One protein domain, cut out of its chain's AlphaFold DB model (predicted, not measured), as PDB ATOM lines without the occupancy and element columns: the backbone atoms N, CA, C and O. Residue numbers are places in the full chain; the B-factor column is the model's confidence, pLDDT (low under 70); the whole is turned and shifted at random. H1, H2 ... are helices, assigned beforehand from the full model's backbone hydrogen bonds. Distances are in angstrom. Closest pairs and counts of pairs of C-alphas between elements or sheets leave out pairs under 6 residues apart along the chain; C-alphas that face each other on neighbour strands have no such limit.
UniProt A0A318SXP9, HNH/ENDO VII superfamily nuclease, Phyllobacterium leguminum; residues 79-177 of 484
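What this domain is: This is residues 79 to 177 of the 484 residues of the protein "HNH/ENDO VII superfamily nuclease" of Phyllobacterium leguminum (UniProt A0A318SXP9). One long helix, H5, runs most of the length of an elongated body, with H1 and H3 packed side by side with it as a three-helix bundle that is only partly closed, since H1 and H3 meet each other over a small part alone. The short H2 sits at one end of the bundle where the chain turns from H1 to H3, the short H4 packs on H5, and residues 136 to 149, with no named element, fold back from H4 to the beginning of H5. The printed part has 99 residues, with five named helices in the order H1, H2, H3, H4, H5 and no named strand; the class is all helix. It is compact, with a radius of gyration of the C-alphas of 13.7 A, and its C-alphas span 45 by 24 by 19 A.

How they stand to each other: H5, residues 150 to 177, is the longest helix. H1, residues 79 to 95, touches H5 at a shallow tilt of 26 degrees, opposite ways; their closest C-alphas are those of Val 83 and Ala 166, 4.6 A apart. H3, residues 105 to 118, touches H5 at a shallow tilt of 16 degrees, the same way. Their closest C-alphas are those of Val 115 and Ile 156, 5.9 A apart, and H5 touches H3 with residues 152 to 163 alone. H1 and H3 touch at a shallow tilt of 27 degrees, opposite ways, through residues 93 to 94 of H1 and 112 to 116 of H3 alone; the closest C-alphas, of Arg 94 and Val 115, are 5.8 A apart. H4, residues 131 to 135, touches residues 164 to 171 of H5, with the C-alphas of Ala 135 and Lys 168 closest at 4.8 A. H2, residues 99 to 102, touches H3, with the C-alphas of Leu 99 and Ala 108 closest at 5.4 A. H2 and H5 are apart, and so are H1 and H4. In H1, H3, H4 and H5 every O i to N i+4 pair is within hydrogen-bond range; H2 is too short for such a pair.

Where its parts are: H5 measures 39.8 A from C-alpha 150 at (1.797, -57.194, 2.677) to C-alpha 177 at (36.369, -39.640, -6.117). H1 measures 24.3 A and begins with C-alpha 79 at (25.958, -38.643, -9.043). H3 measures 20.5 A, H4 6.0 A and H2 5.2 A.

The domain as a whole: The two C-alphas farthest apart, those of Gly 104 and Val 177, are 45.0 A apart. The printed part has no cut. The links H3 to H4, 12 residues, and H4 to H5, 14 residues, are long; the other two are tight. The mean pLDDT of the printed part is 84.5, and residues 119, 121, 128, 139 to 141 and 143 to 146 are under 70.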
ATOM      1  N   LEU A  79      26.074 -37.444  -9.877       81.12
ATOM      2  CA  LEU A  79      25.958 -38.643  -9.043       81.12
ATOM      3  C   LEU A  79      25.713 -38.302  -7.564       81.12
ATOM      4  O   LEU A  79      24.921 -38.981  -6.922       81.12
ATOM      5  N   ALA A  80      26.327 -37.236  -7.041       81.25
ATOM      6  CA  ALA A  80      26.066 -36.754  -5.682       81.25
ATOM      7  C   ALA A  80      24.621 -36.245  -5.542       81.25
ATOM      8  O   ALA A  80      23.948 -36.563  -4.566       81.25
ATOM      9  N   GLN A  81      24.101 -35.555  -6.564       86.06
ATOM     10  CA  GLN A  81      22.689 -35.158  -6.612       86.06
ATOM     11  C   GLN A  81      21.752 -36.370  -6.618       86.06
ATOM     12  O   GLN A  81      20.734 -36.353  -5.937       86.06
ATOM     13  N   GLN A  82      22.099 -37.442  -7.336       88.00
ATOM     14  CA  GLN A  82      21.307 -38.675  -7.324       88.00
ATOM     15  C   GLN A  82      21.352 -39.399  -5.972       88.00
ATOM     16  O   GLN A  82      20.341 -39.971  -5.570       88.00
ATOM     17  N   VAL A  83      22.491 -39.378  -5.265       89.06
ATOM     18  CA  VAL A  83      22.567 -39.883  -3.881       89.06
ATOM     19  C   VAL A  83      21.596 -39.109  -2.997       89.06
ATOM     20  O   VAL A  83      20.792 -39.728  -2.302       89.06
ATOM     21  N   GLN A  84      21.631 -37.775  -3.074       90.88
ATOM     22  CA  GLN A  84      20.753 -36.916  -2.286       90.88
ATOM     23  C   GLN A  84      19.277 -37.158  -2.623       90.88
ATOM     24  O   GLN A  84      18.480 -37.354  -1.720       90.88
ATOM     25  N   GLN A  85      18.918 -37.250  -3.906       93.62
ATOM     26  CA  GLN A  85      17.540 -37.513  -4.343       93.62
ATOM     27  C   GLN A  85      16.984 -38.837  -3.808       93.62
ATOM     28  O   GLN A  85      15.836 -38.897  -3.370       93.62
ATOM     29  N   ASP A  86      17.775 -39.912  -3.847       93.69
ATOM     30  CA  ASP A  86      17.347 -41.204  -3.305       93.69
ATOM     31  C   ASP A  86      17.269 -41.173  -1.772       93.69
ATOM     32  O   ASP A  86      16.372 -41.782  -1.185       93.69
ATOM     33  N   TYR A  87      18.166 -40.435  -1.113       93.00
ATOM     34  CA  TYR A  87      18.112 -40.251   0.333       93.00
ATOM     35  C   TYR A  87      16.906 -39.409   0.773       93.00
ATOM     36  O   TYR A  87      16.244 -39.767   1.745       93.00
ATOM     37  N   ASP A  88      16.564 -38.354   0.034       93.56
ATOM     38  CA  ASP A  88      15.404 -37.503   0.305       93.56
ATOM     39  C   ASP A  88      14.099 -38.299   0.185       93.56
ATOM     40  O   ASP A  88      13.258 -38.240   1.079       93.56
ATOM     41  N   ARG A  89      13.971 -39.157  -0.838       93.62
ATOM     42  CA  ARG A  89      12.834 -40.090  -0.969       93.62
ATOM     43  C   ARG A  89      12.732 -41.057   0.209       93.62
ATOM     44  O   ARG A  89      11.638 -41.341   0.692       93.62
ATOM     45  N   TYR A  90      13.866 -41.558   0.702       92.62
ATOM     46  CA  TYR A  90      13.888 -42.346   1.934       92.62
ATOM     47  C   TYR A  90      13.421 -41.517   3.143       92.62
ATOM     48  O   TYR A  90      12.625 -42.010   3.945       92.62
ATOM     49  N   LEU A  91      13.875 -40.266   3.281       91.19
ATOM     50  CA  LEU A  91      13.468 -39.379   4.373       91.19
ATOM     51  C   LEU A  91      11.971 -39.055   4.336       91.19
ATOM     52  O   LEU A  91      11.343 -39.068   5.392       91.19
ATOM     53  N   GLU A  92      11.391 -38.828   3.158       91.12
ATOM     54  CA  GLU A  92       9.944 -38.638   2.981       91.12
ATOM     55  C   GLU A  92       9.163 -39.844   3.522       91.12
ATOM     56  O   GLU A  92       8.247 -39.694   4.334       91.12
ATOM     57  N   MET A  93       9.588 -41.060   3.163       90.00
ATOM     58  CA  MET A  93       8.965 -42.285   3.668       90.00
ATOM     59  C   MET A  93       9.196 -42.495   5.170       90.00
ATOM     60  O   MET A  93       8.327 -43.021   5.869       90.00
ATOM     61  N   ARG A  94      10.356 -42.080   5.686       87.69
ATOM     62  CA  ARG A  94      10.703 -42.157   7.111       87.69
ATOM     63  C   ARG A  94       9.882 -41.192   7.963       87.69
ATOM     64  O   ARG A  94       9.512 -41.547   9.079       87.69
ATOM     65  N   GLN A  95       9.603 -39.989   7.459       87.31
ATOM     66  CA  GLN A  95       8.742 -39.016   8.137       87.31
ATOM     67  C   GLN A  95       7.308 -39.535   8.281       87.31
ATOM     68  O   GLN A  95       6.609 -39.138   9.211       87.31
ATOM     69  N   GLY A  96       6.890 -40.453   7.401       82.12
ATOM     70  CA  GLY A  96       5.672 -41.237   7.584       82.12
ATOM     71  C   GLY A  96       4.396 -40.400   7.565       82.12
ATOM     72  O   GLY A  96       3.416 -40.773   8.209       82.12
ATOM     73  N   LEU A  97       4.404 -39.271   6.844       80.00
ATOM     74  CA  LEU A  97       3.301 -38.302   6.805       80.00
ATOM     75  C   LEU A  97       1.969 -38.919   6.339       80.00
ATOM     76  O   LEU A  97       0.907 -38.392   6.665       80.00
ATOM     77  N   ASP A  98       2.010 -40.041   5.611       84.38
ATOM     78  CA  ASP A  98       0.831 -40.768   5.137       84.38
ATOM     79  C   ASP A  98       0.551 -42.091   5.880       84.38
ATOM     80  O   ASP A  98      -0.501 -42.693   5.653       84.38
ATOM     81  N   LEU A  99       1.435 -42.543   6.783       87.00
ATOM     82  CA  LEU A  99       1.367 -43.895   7.357       87.00
ATOM     83  C   LEU A  99       0.058 -44.128   8.109       87.00
ATOM     84  O   LEU A  99      -0.602 -45.144   7.912       87.00
ATOM     85  N   PHE A 100      -0.361 -43.154   8.918       87.06
ATOM     86  CA  PHE A 100      -1.605 -43.229   9.689       87.06
ATOM     87  C   PHE A 100      -2.872 -43.062   8.839       87.06
ATOM     88  O   PHE A 100      -3.959 -43.390   9.305       87.06
ATOM     89  N   ASN A 101      -2.742 -42.584   7.596       89.12
ATOM     90  CA  ASN A 101      -3.843 -42.540   6.632       89.12
ATOM     91  C   ASN A 101      -3.961 -43.849   5.833       89.12
ATOM     92  O   ASN A 101      -5.018 -44.131   5.273       89.12
ATOM     93  N   ARG A 102      -2.878 -44.633   5.752       88.31
ATOM     94  CA  ARG A 102      -2.776 -45.847   4.926       88.31
ATOM     95  C   ARG A 102      -2.884 -47.146   5.717       88.31
ATOM     96  O   ARG A 102      -3.305 -48.150   5.154       88.31
ATOM     97  N   PHE A 103      -2.511 -47.127   6.993       91.88
ATOM     98  CA  PHE A 103      -2.425 -48.306   7.849       91.88
ATOM     99  C   PHE A 103      -3.115 -48.063   9.191       91.88
ATOM    100  O   PHE A 103      -3.256 -46.927   9.646       91.88
ATOM    101  N   GLY A 104      -3.526 -49.145   9.859       91.50
ATOM    102  CA  GLY A 104      -4.032 -49.055  11.228       91.50
ATOM    103  C   GLY A 104      -2.949 -48.545  12.185       91.50
ATOM    104  O   GLY A 104      -1.768 -48.796  11.975       91.50
ATOM    105  N   THR A 105      -3.332 -47.865  13.270       89.94
ATOM    106  CA  THR A 105      -2.389 -47.185  14.183       89.94
ATOM    107  C   THR A 105      -1.245 -48.079  14.674       89.94
ATOM    108  O   THR A 105      -0.098 -47.643  14.685       89.94
ATOM    109  N   ALA A 106      -1.534 -49.325  15.063       88.62
ATOM    110  CA  ALA A 106      -0.511 -50.258  15.538       88.62
ATOM    111  C   ALA A 106       0.468 -50.666  14.423       88.62
ATOM    112  O   ALA A 106       1.676 -50.663  14.631       88.62
ATOM    113  N   GLU A 107      -0.050 -50.943  13.228       89.75
ATOM    114  CA  GLU A 107       0.758 -51.303  12.064       89.75
ATOM    115  C   GLU A 107       1.597 -50.116  11.565       89.75
ATOM    116  O   GLU A 107       2.774 -50.280  11.261       89.75
ATOM    117  N   ALA A 108       1.032 -48.905  11.542       89.56
ATOM    118  CA  ALA A 108       1.745 -47.683  11.179       89.56
ATOM    119  C   ALA A 108       2.954 -47.421  12.096       89.56
ATOM    120  O   ALA A 108       4.012 -47.006  11.622       89.56
ATOM    121  N   ILE A 109       2.818 -47.701  13.399       88.19
ATOM    122  CA  ILE A 109       3.920 -47.615  14.370       88.19
ATOM    123  C   ILE A 109       4.995 -48.665  14.063       88.19
ATOM    124  O   ILE A 109       6.179 -48.326  14.029       88.19
ATOM    125  N   ASP A 110       4.602 -49.915  13.806       89.19
ATOM    126  CA  ASP A 110       5.539 -51.001  13.486       89.19
ATOM    127  C   ASP A 110       6.303 -50.720  12.175       89.19
ATOM    128  O   ASP A 110       7.532 -50.838  12.137       89.19
ATOM    129  N   ILE A 111       5.613 -50.235  11.135       88.81
ATOM    130  CA  ILE A 111       6.218 -49.796   9.866       88.81
ATOM    131  C   ILE A 111       7.176 -48.622  10.095       88.81
ATOM    132  O   ILE A 111       8.318 -48.655   9.632       88.81
ATOM    133  N   GLY A 112       6.751 -47.593  10.834       88.19
ATOM    134  CA  GLY A 112       7.585 -46.429  11.137       88.19
ATOM    135  C   GLY A 112       8.863 -46.807  11.891       88.19
ATOM    136  O   GLY A 112       9.946 -46.311  11.575       88.19
ATOM    137  N   ASN A 113       8.771 -47.734  12.847       87.88
ATOM    138  CA  ASN A 113       9.928 -48.269  13.565       87.88
ATOM    139  C   ASN A 113      10.873 -49.041  12.633       87.88
ATOM    140  O   ASN A 113      12.086 -48.816  12.672       87.88
ATOM    141  N   ALA A 114      10.336 -49.901  11.760       87.50
ATOM    142  CA  ALA A 114      11.125 -50.642  10.780       87.50
ATOM    143  C   ALA A 114      11.875 -49.698   9.821       87.50
ATOM    144  O   ALA A 114      13.085 -49.841   9.643       87.50
ATOM    145  N   VAL A 115      11.204 -48.673   9.280       87.44
ATOM    146  CA  VAL A 115      11.808 -47.684   8.366       87.44
ATOM    147  C   VAL A 115      12.845 -46.796   9.066       87.44
ATOM    148  O   VAL A 115      13.903 -46.505   8.497       87.44
ATOM    149  N   ASN A 116      12.602 -46.407  10.321       86.31
ATOM    150  CA  ASN A 116      13.574 -45.666  11.134       86.31
ATOM    151  C   ASN A 116      14.859 -46.466  11.400       86.31
ATOM    152  O   ASN A 116      15.941 -45.881  11.486       86.31
ATOM    153  N   ASN A 117      14.760 -47.793  11.502       84.19
ATOM    154  CA  ASN A 117      15.914 -48.660  11.735       84.19
ATOM    155  C   ASN A 117      16.803 -48.847  10.492       84.19
ATOM    156  O   ASN A 117      17.983 -49.151  10.657       84.19
ATOM    157  N   ILE A 118      16.292 -48.608   9.274       80.69
ATOM    158  CA  ILE A 118      17.060 -48.722   8.014       80.69
ATOM    159  C   ILE A 118      18.252 -47.748   7.992       80.69
ATOM    160  O   ILE A 118      19.372 -48.135   7.664       80.69
ATOM    161  N   GLY A 119      18.017 -46.487   8.362       67.12
ATOM    162  CA  GLY A 119      18.980 -45.384   8.271       67.12
ATOM    163  C   GLY A 119      19.424 -44.859   9.632       67.12
ATOM    164  O   GLY A 119      19.667 -43.662   9.781       67.12
ATOM    165  N   ARG A 120      19.508 -45.732  10.647       71.62
ATOM    166  CA  ARG A 120      19.780 -45.368  12.055       71.62
ATOM    167  C   ARG A 120      21.072 -44.563  12.272       71.62
ATOM    168  O   ARG A 120      21.270 -43.998  13.340       71.62
ATOM    169  N   LEU A 121      21.930 -44.521  11.258       61.06
ATOM    170  CA  LEU A 121      23.229 -43.875  11.258       61.06
ATOM    171  C   LEU A 121      23.302 -42.619  10.357       61.06
ATOM    172  O   LEU A 121      24.391 -42.097  10.145       61.06
ATOM    173  N   GLY A 122      22.188 -42.136   9.798       79.75
ATOM    174  CA  GLY A 122      22.167 -40.886   9.023       79.75
ATOM    175  C   GLY A 122      22.359 -41.065   7.516       79.75
ATOM    176  O   GLY A 122      21.860 -42.028   6.932       79.75
ATOM    177  N   HIS A 123      22.990 -40.089   6.862       85.06
ATOM    178  CA  HIS A 123      23.185 -40.097   5.412       85.06
ATOM    179  C   HIS A 123      24.171 -41.219   5.018       85.06
ATOM    180  O   HIS A 123      25.095 -41.519   5.781       85.06
ATOM    181  N   PRO A 124      24.039 -41.868   3.843       82.50
ATOM    182  CA  PRO A 124      24.985 -42.903   3.414       82.50
ATOM    183  C   PRO A 124      26.452 -42.442   3.385       82.50
ATOM    184  O   PRO A 124      27.352 -43.234   3.653       82.50
ATOM    185  N   ALA A 125      26.704 -41.158   3.112       79.12
ATOM    186  CA  ALA A 125      28.049 -40.569   3.156       79.12
ATOM    187  C   ALA A 125      28.696 -40.630   4.552       79.12
ATOM    188  O   ALA A 125      29.910 -40.799   4.648       79.12
ATOM    189  N   ASP A 126      27.894 -40.580   5.617       80.56
ATOM    190  CA  ASP A 126      28.367 -40.620   7.006       80.56
ATOM    191  C   ASP A 126      28.587 -42.064   7.498       80.56
ATOM    192  O   ASP A 126      29.058 -42.303   8.608       80.56
ATOM    193  N   ASN A 127      28.271 -43.050   6.650       75.12
ATOM    194  CA  ASN A 127      28.189 -44.470   6.983       75.12
ATOM    195  C   ASN A 127      29.282 -45.338   6.373       75.12
ATOM    196  O   ASN A 127      29.053 -46.504   6.045       75.12
ATOM    197  N   ALA A 128      30.492 -44.791   6.256       69.44
ATOM    198  CA  ALA A 128      31.619 -45.459   5.609       69.44
ATOM    199  C   ALA A 128      31.850 -46.930   6.045       69.44
ATOM    200  O   ALA A 128      32.047 -47.757   5.153       69.44
ATOM    201  N   PRO A 129      31.763 -47.315   7.341       76.50
ATOM    202  CA  PRO A 129      32.022 -48.698   7.760       76.50
ATOM    203  C   PRO A 129      30.979 -49.721   7.286       76.50
ATOM    204  O   PRO A 129      31.309 -50.889   7.115       76.50
ATOM    205  N   PHE A 130      29.728 -49.300   7.070       76.69
ATOM    206  CA  PHE A 130      28.610 -50.200   6.746       76.69
ATOM    207  C   PHE A 130      28.039 -49.980   5.344       76.69
ATOM    208  O   PHE A 130      27.125 -50.694   4.931       76.69
ATOM    209  N   LEU A 131      28.581 -49.014   4.599       81.00
ATOM    210  CA  LEU A 131      28.098 -48.626   3.278       81.00
ATOM    211  C   LEU A 131      28.023 -49.816   2.313       81.00
ATOM    212  O   LEU A 131      27.034 -49.954   1.600       81.00
ATOM    213  N   GLY A 132      29.029 -50.698   2.332       81.12
ATOM    214  CA  GLY A 132      29.058 -51.904   1.499       81.12
ATOM    215  C   GLY A 132      27.989 -52.933   1.880       81.12
ATOM    216  O   GLY A 132      27.311 -53.463   1.009       81.12
ATOM    217  N   GLU A 133      27.765 -53.174   3.176       82.44
ATOM    218  CA  GLU A 133      26.718 -54.100   3.641       82.44
ATOM    219  C   GLU A 133      25.312 -53.604   3.282       82.44
ATOM    220  O   GLU A 133      24.443 -54.395   2.908       82.44
ATOM    221  N   ILE A 134      25.098 -52.289   3.385       79.81
ATOM    222  CA  ILE A 134      23.844 -51.635   3.007       79.81
ATOM    223  C   ILE A 134      23.659 -51.712   1.490       79.81
ATOM    224  O   ILE A 134      22.597 -52.127   1.032       79.81
ATOM    225  N   ALA A 135      24.689 -51.368   0.710       81.94
ATOM    226  CA  ALA A 135      24.660 -51.444  -0.748       81.94
ATOM    227  C   ALA A 135      24.362 -52.873  -1.234       81.94
ATOM    228  O   ALA A 135      23.533 -53.062  -2.125       81.94
ATOM    229  N   ASP A 136      24.931 -53.890  -0.593       83.94
ATOM    230  CA  ASP A 136      24.680 -55.300  -0.902       83.94
ATOM    231  C   ASP A 136      23.293 -55.797  -0.450       83.94
ATOM    232  O   ASP A 136      22.899 -56.908  -0.798       83.94
ATOM    233  N   GLY A 137      22.540 -55.003   0.321       77.19
ATOM    234  CA  GLY A 137      21.227 -55.393   0.849       77.19
ATOM    235  C   GLY A 137      21.297 -56.409   1.993       77.19
ATOM    236  O   GLY A 137      20.298 -57.038   2.325       77.19
ATOM    237  N   LYS A 138      22.466 -56.576   2.626       78.75
ATOM    238  CA  LYS A 138      22.681 -57.528   3.736       78.75
ATOM    239  C   LYS A 138      22.039 -57.075   5.049       78.75
ATOM    240  O   LYS A 138      21.963 -57.850   5.997       78.75
ATOM    241  N   ARG A 139      21.579 -55.824   5.109       69.81
ATOM    242  CA  ARG A 139      20.891 -55.222   6.257       69.81
ATOM    243  C   ARG A 139      19.442 -54.905   5.908       69.81
ATOM    244  O   ARG A 139      19.085 -53.737   5.761       69.81
ATOM    245  N   MET A 140      18.617 -55.936   5.757       66.25
ATOM    246  CA  MET A 140      17.171 -55.724   5.736       66.25
ATOM    247  C   MET A 140      16.669 -55.439   7.158       66.25
ATOM    248  O   MET A 140      17.145 -56.073   8.105       66.25
ATOM    249  N   PRO A 141      15.742 -54.484   7.338       68.88
ATOM    250  CA  PRO A 141      15.066 -54.310   8.614       68.88
ATOM    251  C   PRO A 141      14.267 -55.577   8.939       68.88
ATOM    252  O   PRO A 141      13.599 -56.139   8.072       68.88
ATOM    253  N   ASP A 142      14.345 -56.023  10.190       71.06
ATOM    254  CA  ASP A 142      13.483 -57.089  10.687       71.06
ATOM    255  C   ASP A 142      12.024 -56.608  10.630       71.06
ATOM    256  O   ASP A 142      11.661 -55.622  11.275       71.06
ATOM    257  N   VAL A 143      11.207 -57.272   9.812       69.38
ATOM    258  CA  VAL A 143       9.780 -56.957   9.630       69.38
ATOM    259  C   VAL A 143       8.883 -57.625  10.682       69.38
ATOM    260  O   VAL A 143       7.668 -57.436  10.657       69.38
ATOM    261  N   GLY A 144       9.462 -58.343  11.651       61.19
ATOM    262  CA  GLY A 144       8.744 -58.920  12.785       61.19
ATOM    263  C   GLY A 144       7.757 -60.038  12.415       61.19
ATOM    264  O   GLY A 144       7.390 -60.253  11.263       61.19
ATOM    265  N   ASN A 145       7.309 -60.778  13.432       59.16
ATOM    266  CA  ASN A 145       6.580 -62.053  13.314       59.16
ATOM    267  C   ASN A 145       5.105 -61.930  12.838       59.16
ATOM    268  O   ASN A 145       4.196 -62.401  13.521       59.16
ATOM    269  N   GLY A 146       4.842 -61.312  11.680       67.25
ATOM    270  CA  GLY A 146       3.535 -61.365  11.000       67.25
ATOM    271  C   GLY A 146       2.504 -60.303  11.411       67.25
ATOM    272  O   GLY A 146       1.316 -60.488  11.160       67.25
ATOM    273  N   ARG A 147       2.932 -59.201  12.045       78.00
ATOM    274  CA  ARG A 147       2.057 -58.068  12.430       78.00
ATOM    275  C   ARG A 147       1.922 -56.990  11.348       78.00
ATOM    276  O   ARG A 147       1.050 -56.136  11.461       78.00
ATOM    277  N   ILE A 148       2.772 -57.035  10.324       87.38
ATOM    278  CA  ILE A 148       2.798 -56.081   9.214       87.38
ATOM    279  C   ILE A 148       2.127 -56.738   8.006       87.38
ATOM    280  O   ILE A 148       2.483 -57.856   7.628       87.38
ATOM    281  N   SER A 149       1.139 -56.067   7.417       91.69
ATOM    282  CA  SER A 149       0.456 -56.542   6.213       91.69
ATOM    283  C   SER A 149       1.384 -56.519   4.996       91.69
ATOM    284  O   SER A 149       2.409 -55.838   4.995       91.69
ATOM    285  N   GLN A 150       1.012 -57.218   3.917       90.62
ATOM    286  CA  GLN A 150       1.797 -57.194   2.677       90.62
ATOM    287  C   GLN A 150       2.012 -55.763   2.137       90.62
ATOM    288  O   GLN A 150       3.161 -55.423   1.863       90.62
ATOM    289  N   PRO A 151       0.995 -54.872   2.083       92.44
ATOM    290  CA  PRO A 151       1.224 -53.472   1.715       92.44
ATOM    291  C   PRO A 151       2.202 -52.721   2.638       92.44
ATOM    292  O   PRO A 151       2.914 -51.825   2.181       92.44
ATOM    293  N   GLY A 152       2.262 -53.075   3.926       90.31
ATOM    294  CA  GLY A 152       3.237 -52.527   4.870       90.31
ATOM    295  C   GLY A 152       4.656 -53.042   4.611       90.31
ATOM    296  O   GLY A 152       5.611 -52.265   4.621       90.31
ATOM    297  N   ILE A 153       4.796 -54.333   4.297       89.62
ATOM    298  CA  ILE A 153       6.063 -54.945   3.871       89.62
ATOM    299  C   ILE A 153       6.558 -54.300   2.570       89.62
ATOM    300  O   ILE A 153       7.746 -53.992   2.453       89.62
ATOM    301  N   ASP A 154       5.662 -54.035   1.618       90.62
ATOM    302  CA  ASP A 154       5.990 -53.364   0.357       90.62
ATOM    303  C   ASP A 154       6.476 -51.925   0.606       90.62
ATOM    304  O   ASP A 154       7.461 -51.493   0.002       90.62
ATOM    305  N   TYR A 155       5.858 -51.201   1.550       91.88
ATOM    306  CA  TYR A 155       6.301 -49.865   1.968       91.88
ATOM    307  C   TYR A 155       7.717 -49.889   2.559       91.88
ATOM    308  O   TYR A 155       8.581 -49.104   2.163       91.88
ATOM    309  N   ILE A 156       7.983 -50.818   3.483       89.69
ATOM    310  CA  ILE A 156       9.307 -50.990   4.101       89.69
ATOM    311  C   ILE A 156      10.347 -51.359   3.039       89.69
ATOM    312  O   ILE A 156      11.445 -50.798   3.026       89.69
ATOM    313  N   SER A 157       9.993 -52.259   2.122       89.75
ATOM    314  CA  SER A 157      10.857 -52.692   1.021       89.75
ATOM    315  C   SER A 157      11.185 -51.543   0.069       89.75
ATOM    316  O   SER A 157      12.332 -51.404  -0.354       89.75
ATOM    317  N   GLN A 158      10.216 -50.677  -0.231       92.44
ATOM    318  CA  GLN A 158      10.428 -49.488  -1.053       92.44
ATOM    319  C   GLN A 158      11.343 -48.469  -0.355       92.44
ATOM    320  O   GLN A 158      12.302 -47.997  -0.970       92.44
ATOM    321  N   ALA A 159      11.124 -48.192   0.936       90.56
ATOM    322  CA  ALA A 159      12.000 -47.317   1.720       90.56
ATOM    323  C   ALA A 159      13.438 -47.864   1.787       90.56
ATOM    324  O   ALA A 159      14.406 -47.120   1.601       90.56
ATOM    325  N   HIS A 160      13.583 -49.177   1.991       89.50
ATOM    326  CA  HIS A 160      14.875 -49.858   1.944       89.50
ATOM    327  C   HIS A 160      15.522 -49.748   0.561       89.50
ATOM    328  O   HIS A 160      16.711 -49.454   0.471       89.50
ATOM    329  N   GLY A 161      14.746 -49.910  -0.515       91.31
ATOM    330  CA  GLY A 161      15.216 -49.780  -1.893       91.31
ATOM    331  C   GLY A 161      15.796 -48.396  -2.200       91.31
ATOM    332  O   GLY A 161      16.873 -48.313  -2.794       91.31
ATOM    333  N   TYR A 162      15.148 -47.316  -1.748       93.56
ATOM    334  CA  TYR A 162      15.694 -45.958  -1.886       93.56
ATOM    335  C   TYR A 162      17.000 -45.783  -1.109       93.56
ATOM    336  O   TYR A 162      17.997 -45.338  -1.678       93.56
ATOM    337  N   TYR A 163      17.043 -46.210   0.154       91.06
ATOM    338  CA  TYR A 163      18.254 -46.099   0.970       91.06
ATOM    339  C   TYR A 163      19.416 -46.953   0.426       91.06
ATOM    340  O   TYR A 163      20.554 -46.487   0.346       91.06
ATOM    341  N   GLN A 164      19.138 -48.179  -0.027       91.00
ATOM    342  CA  GLN A 164      20.113 -49.051  -0.685       91.00
ATOM    343  C   GLN A 164      20.618 -48.433  -1.993       91.00
ATOM    344  O   GLN A 164      21.813 -48.488  -2.286       91.00
ATOM    345  N   SER A 165      19.723 -47.849  -2.790       93.12
ATOM    346  CA  SER A 165      20.083 -47.154  -4.025       93.12
ATOM    347  C   SER A 165      21.009 -45.964  -3.749       93.12
ATOM    348  O   SER A 165      22.056 -45.850  -4.393       93.12
ATOM    349  N   ALA A 166      20.692 -45.148  -2.739       91.06
ATOM    350  CA  ALA A 166      21.551 -44.057  -2.281       91.06
ATOM    351  C   ALA A 166      22.927 -44.577  -1.822       91.06
ATOM    352  O   ALA A 166      23.957 -44.038  -2.226       91.06
ATOM    353  N   ALA A 167      22.968 -45.675  -1.060       90.12
ATOM    354  CA  ALA A 167      24.209 -46.306  -0.610       90.12
ATOM    355  C   ALA A 167      25.075 -46.835  -1.768       90.12
ATOM    356  O   ALA A 167      26.276 -46.563  -1.806       90.12
ATOM    357  N   LYS A 168      24.482 -47.524  -2.755       91.88
ATOM    358  CA  LYS A 168      25.188 -47.989  -3.966       91.88
ATOM    359  C   LYS A 168      25.786 -46.824  -4.748       91.88
ATOM    360  O   LYS A 168      26.954 -46.868  -5.133       91.88
ATOM    361  N   LYS A 169      25.006 -45.762  -4.962       91.81
ATOM    362  CA  LYS A 169      25.474 -44.563  -5.667       91.81
ATOM    363  C   LYS A 169      26.556 -43.827  -4.882       91.81
ATOM    364  O   LYS A 169      27.523 -43.373  -5.483       91.81
ATOM    365  N   GLN A 170      26.461 -43.775  -3.553       89.50
ATOM    366  CA  GLN A 170      27.503 -43.208  -2.699       89.50
ATOM    367  C   GLN A 170      28.788 -44.044  -2.759       89.50
ATOM    368  O   GLN A 170      29.880 -43.485  -2.805       89.50
ATOM    369  N   GLN A 171      28.689 -45.375  -2.821       88.94
ATOM    370  CA  GLN A 171      29.849 -46.249  -3.010       88.94
ATOM    371  C   GLN A 171      30.518 -46.006  -4.371       88.94
ATOM    372  O   GLN A 171      31.743 -45.891  -4.444       88.94
ATOM    373  N   GLN A 172      29.729 -45.863  -5.440       88.06
ATOM    374  CA  GLN A 172      30.232 -45.488  -6.766       88.06
ATOM    375  C   GLN A 172      30.876 -44.097  -6.759       88.06
ATOM    376  O   GLN A 172      31.957 -43.920  -7.316       88.06
ATOM    377  N   LEU A 173      30.252 -43.123  -6.092       84.44
ATOM    378  CA  LEU A 173      30.791 -41.777  -5.926       84.44
ATOM    379  C   LEU A 173      32.132 -41.818  -5.194       84.44
ATOM    380  O   LEU A 173      33.095 -41.228  -5.674       84.44
ATOM    381  N   ASN A 174      32.230 -42.578  -4.102       83.81
ATOM    382  CA  ASN A 174      33.473 -42.767  -3.358       83.81
ATOM    383  C   ASN A 174      34.567 -43.391  -4.236       83.81
ATOM    384  O   ASN A 174      35.710 -42.944  -4.179       83.81
ATOM    385  N   ALA A 175      34.232 -44.375  -5.076       83.69
ATOM    386  CA  ALA A 175      35.181 -44.993  -6.002       83.69
ATOM    387  C   ALA A 175      35.661 -44.014  -7.089       83.69
ATOM    388  O   ALA A 175      36.858 -43.929  -7.354       83.69
ATOM    389  N   ILE A 176      34.749 -43.230  -7.678       78.62
ATOM    390  CA  ILE A 176      35.083 -42.203  -8.679       78.62
ATOM    391  C   ILE A 176      35.945 -41.104  -8.058       78.62
ATOM    392  O   ILE A 176      36.942 -40.696  -8.649       78.62
ATOM    393  N   VAL A 177      35.585 -40.630  -6.863       76.44
ATOM    394  CA  VAL A 177      36.369 -39.640  -6.117       76.44
ATOM    395  C   VAL A 177      37.746 -40.206  -5.775       76.44
ATOM    396  O   VAL A 177      38.738 -39.511  -5.963       76.44
TER     397      VAL A 177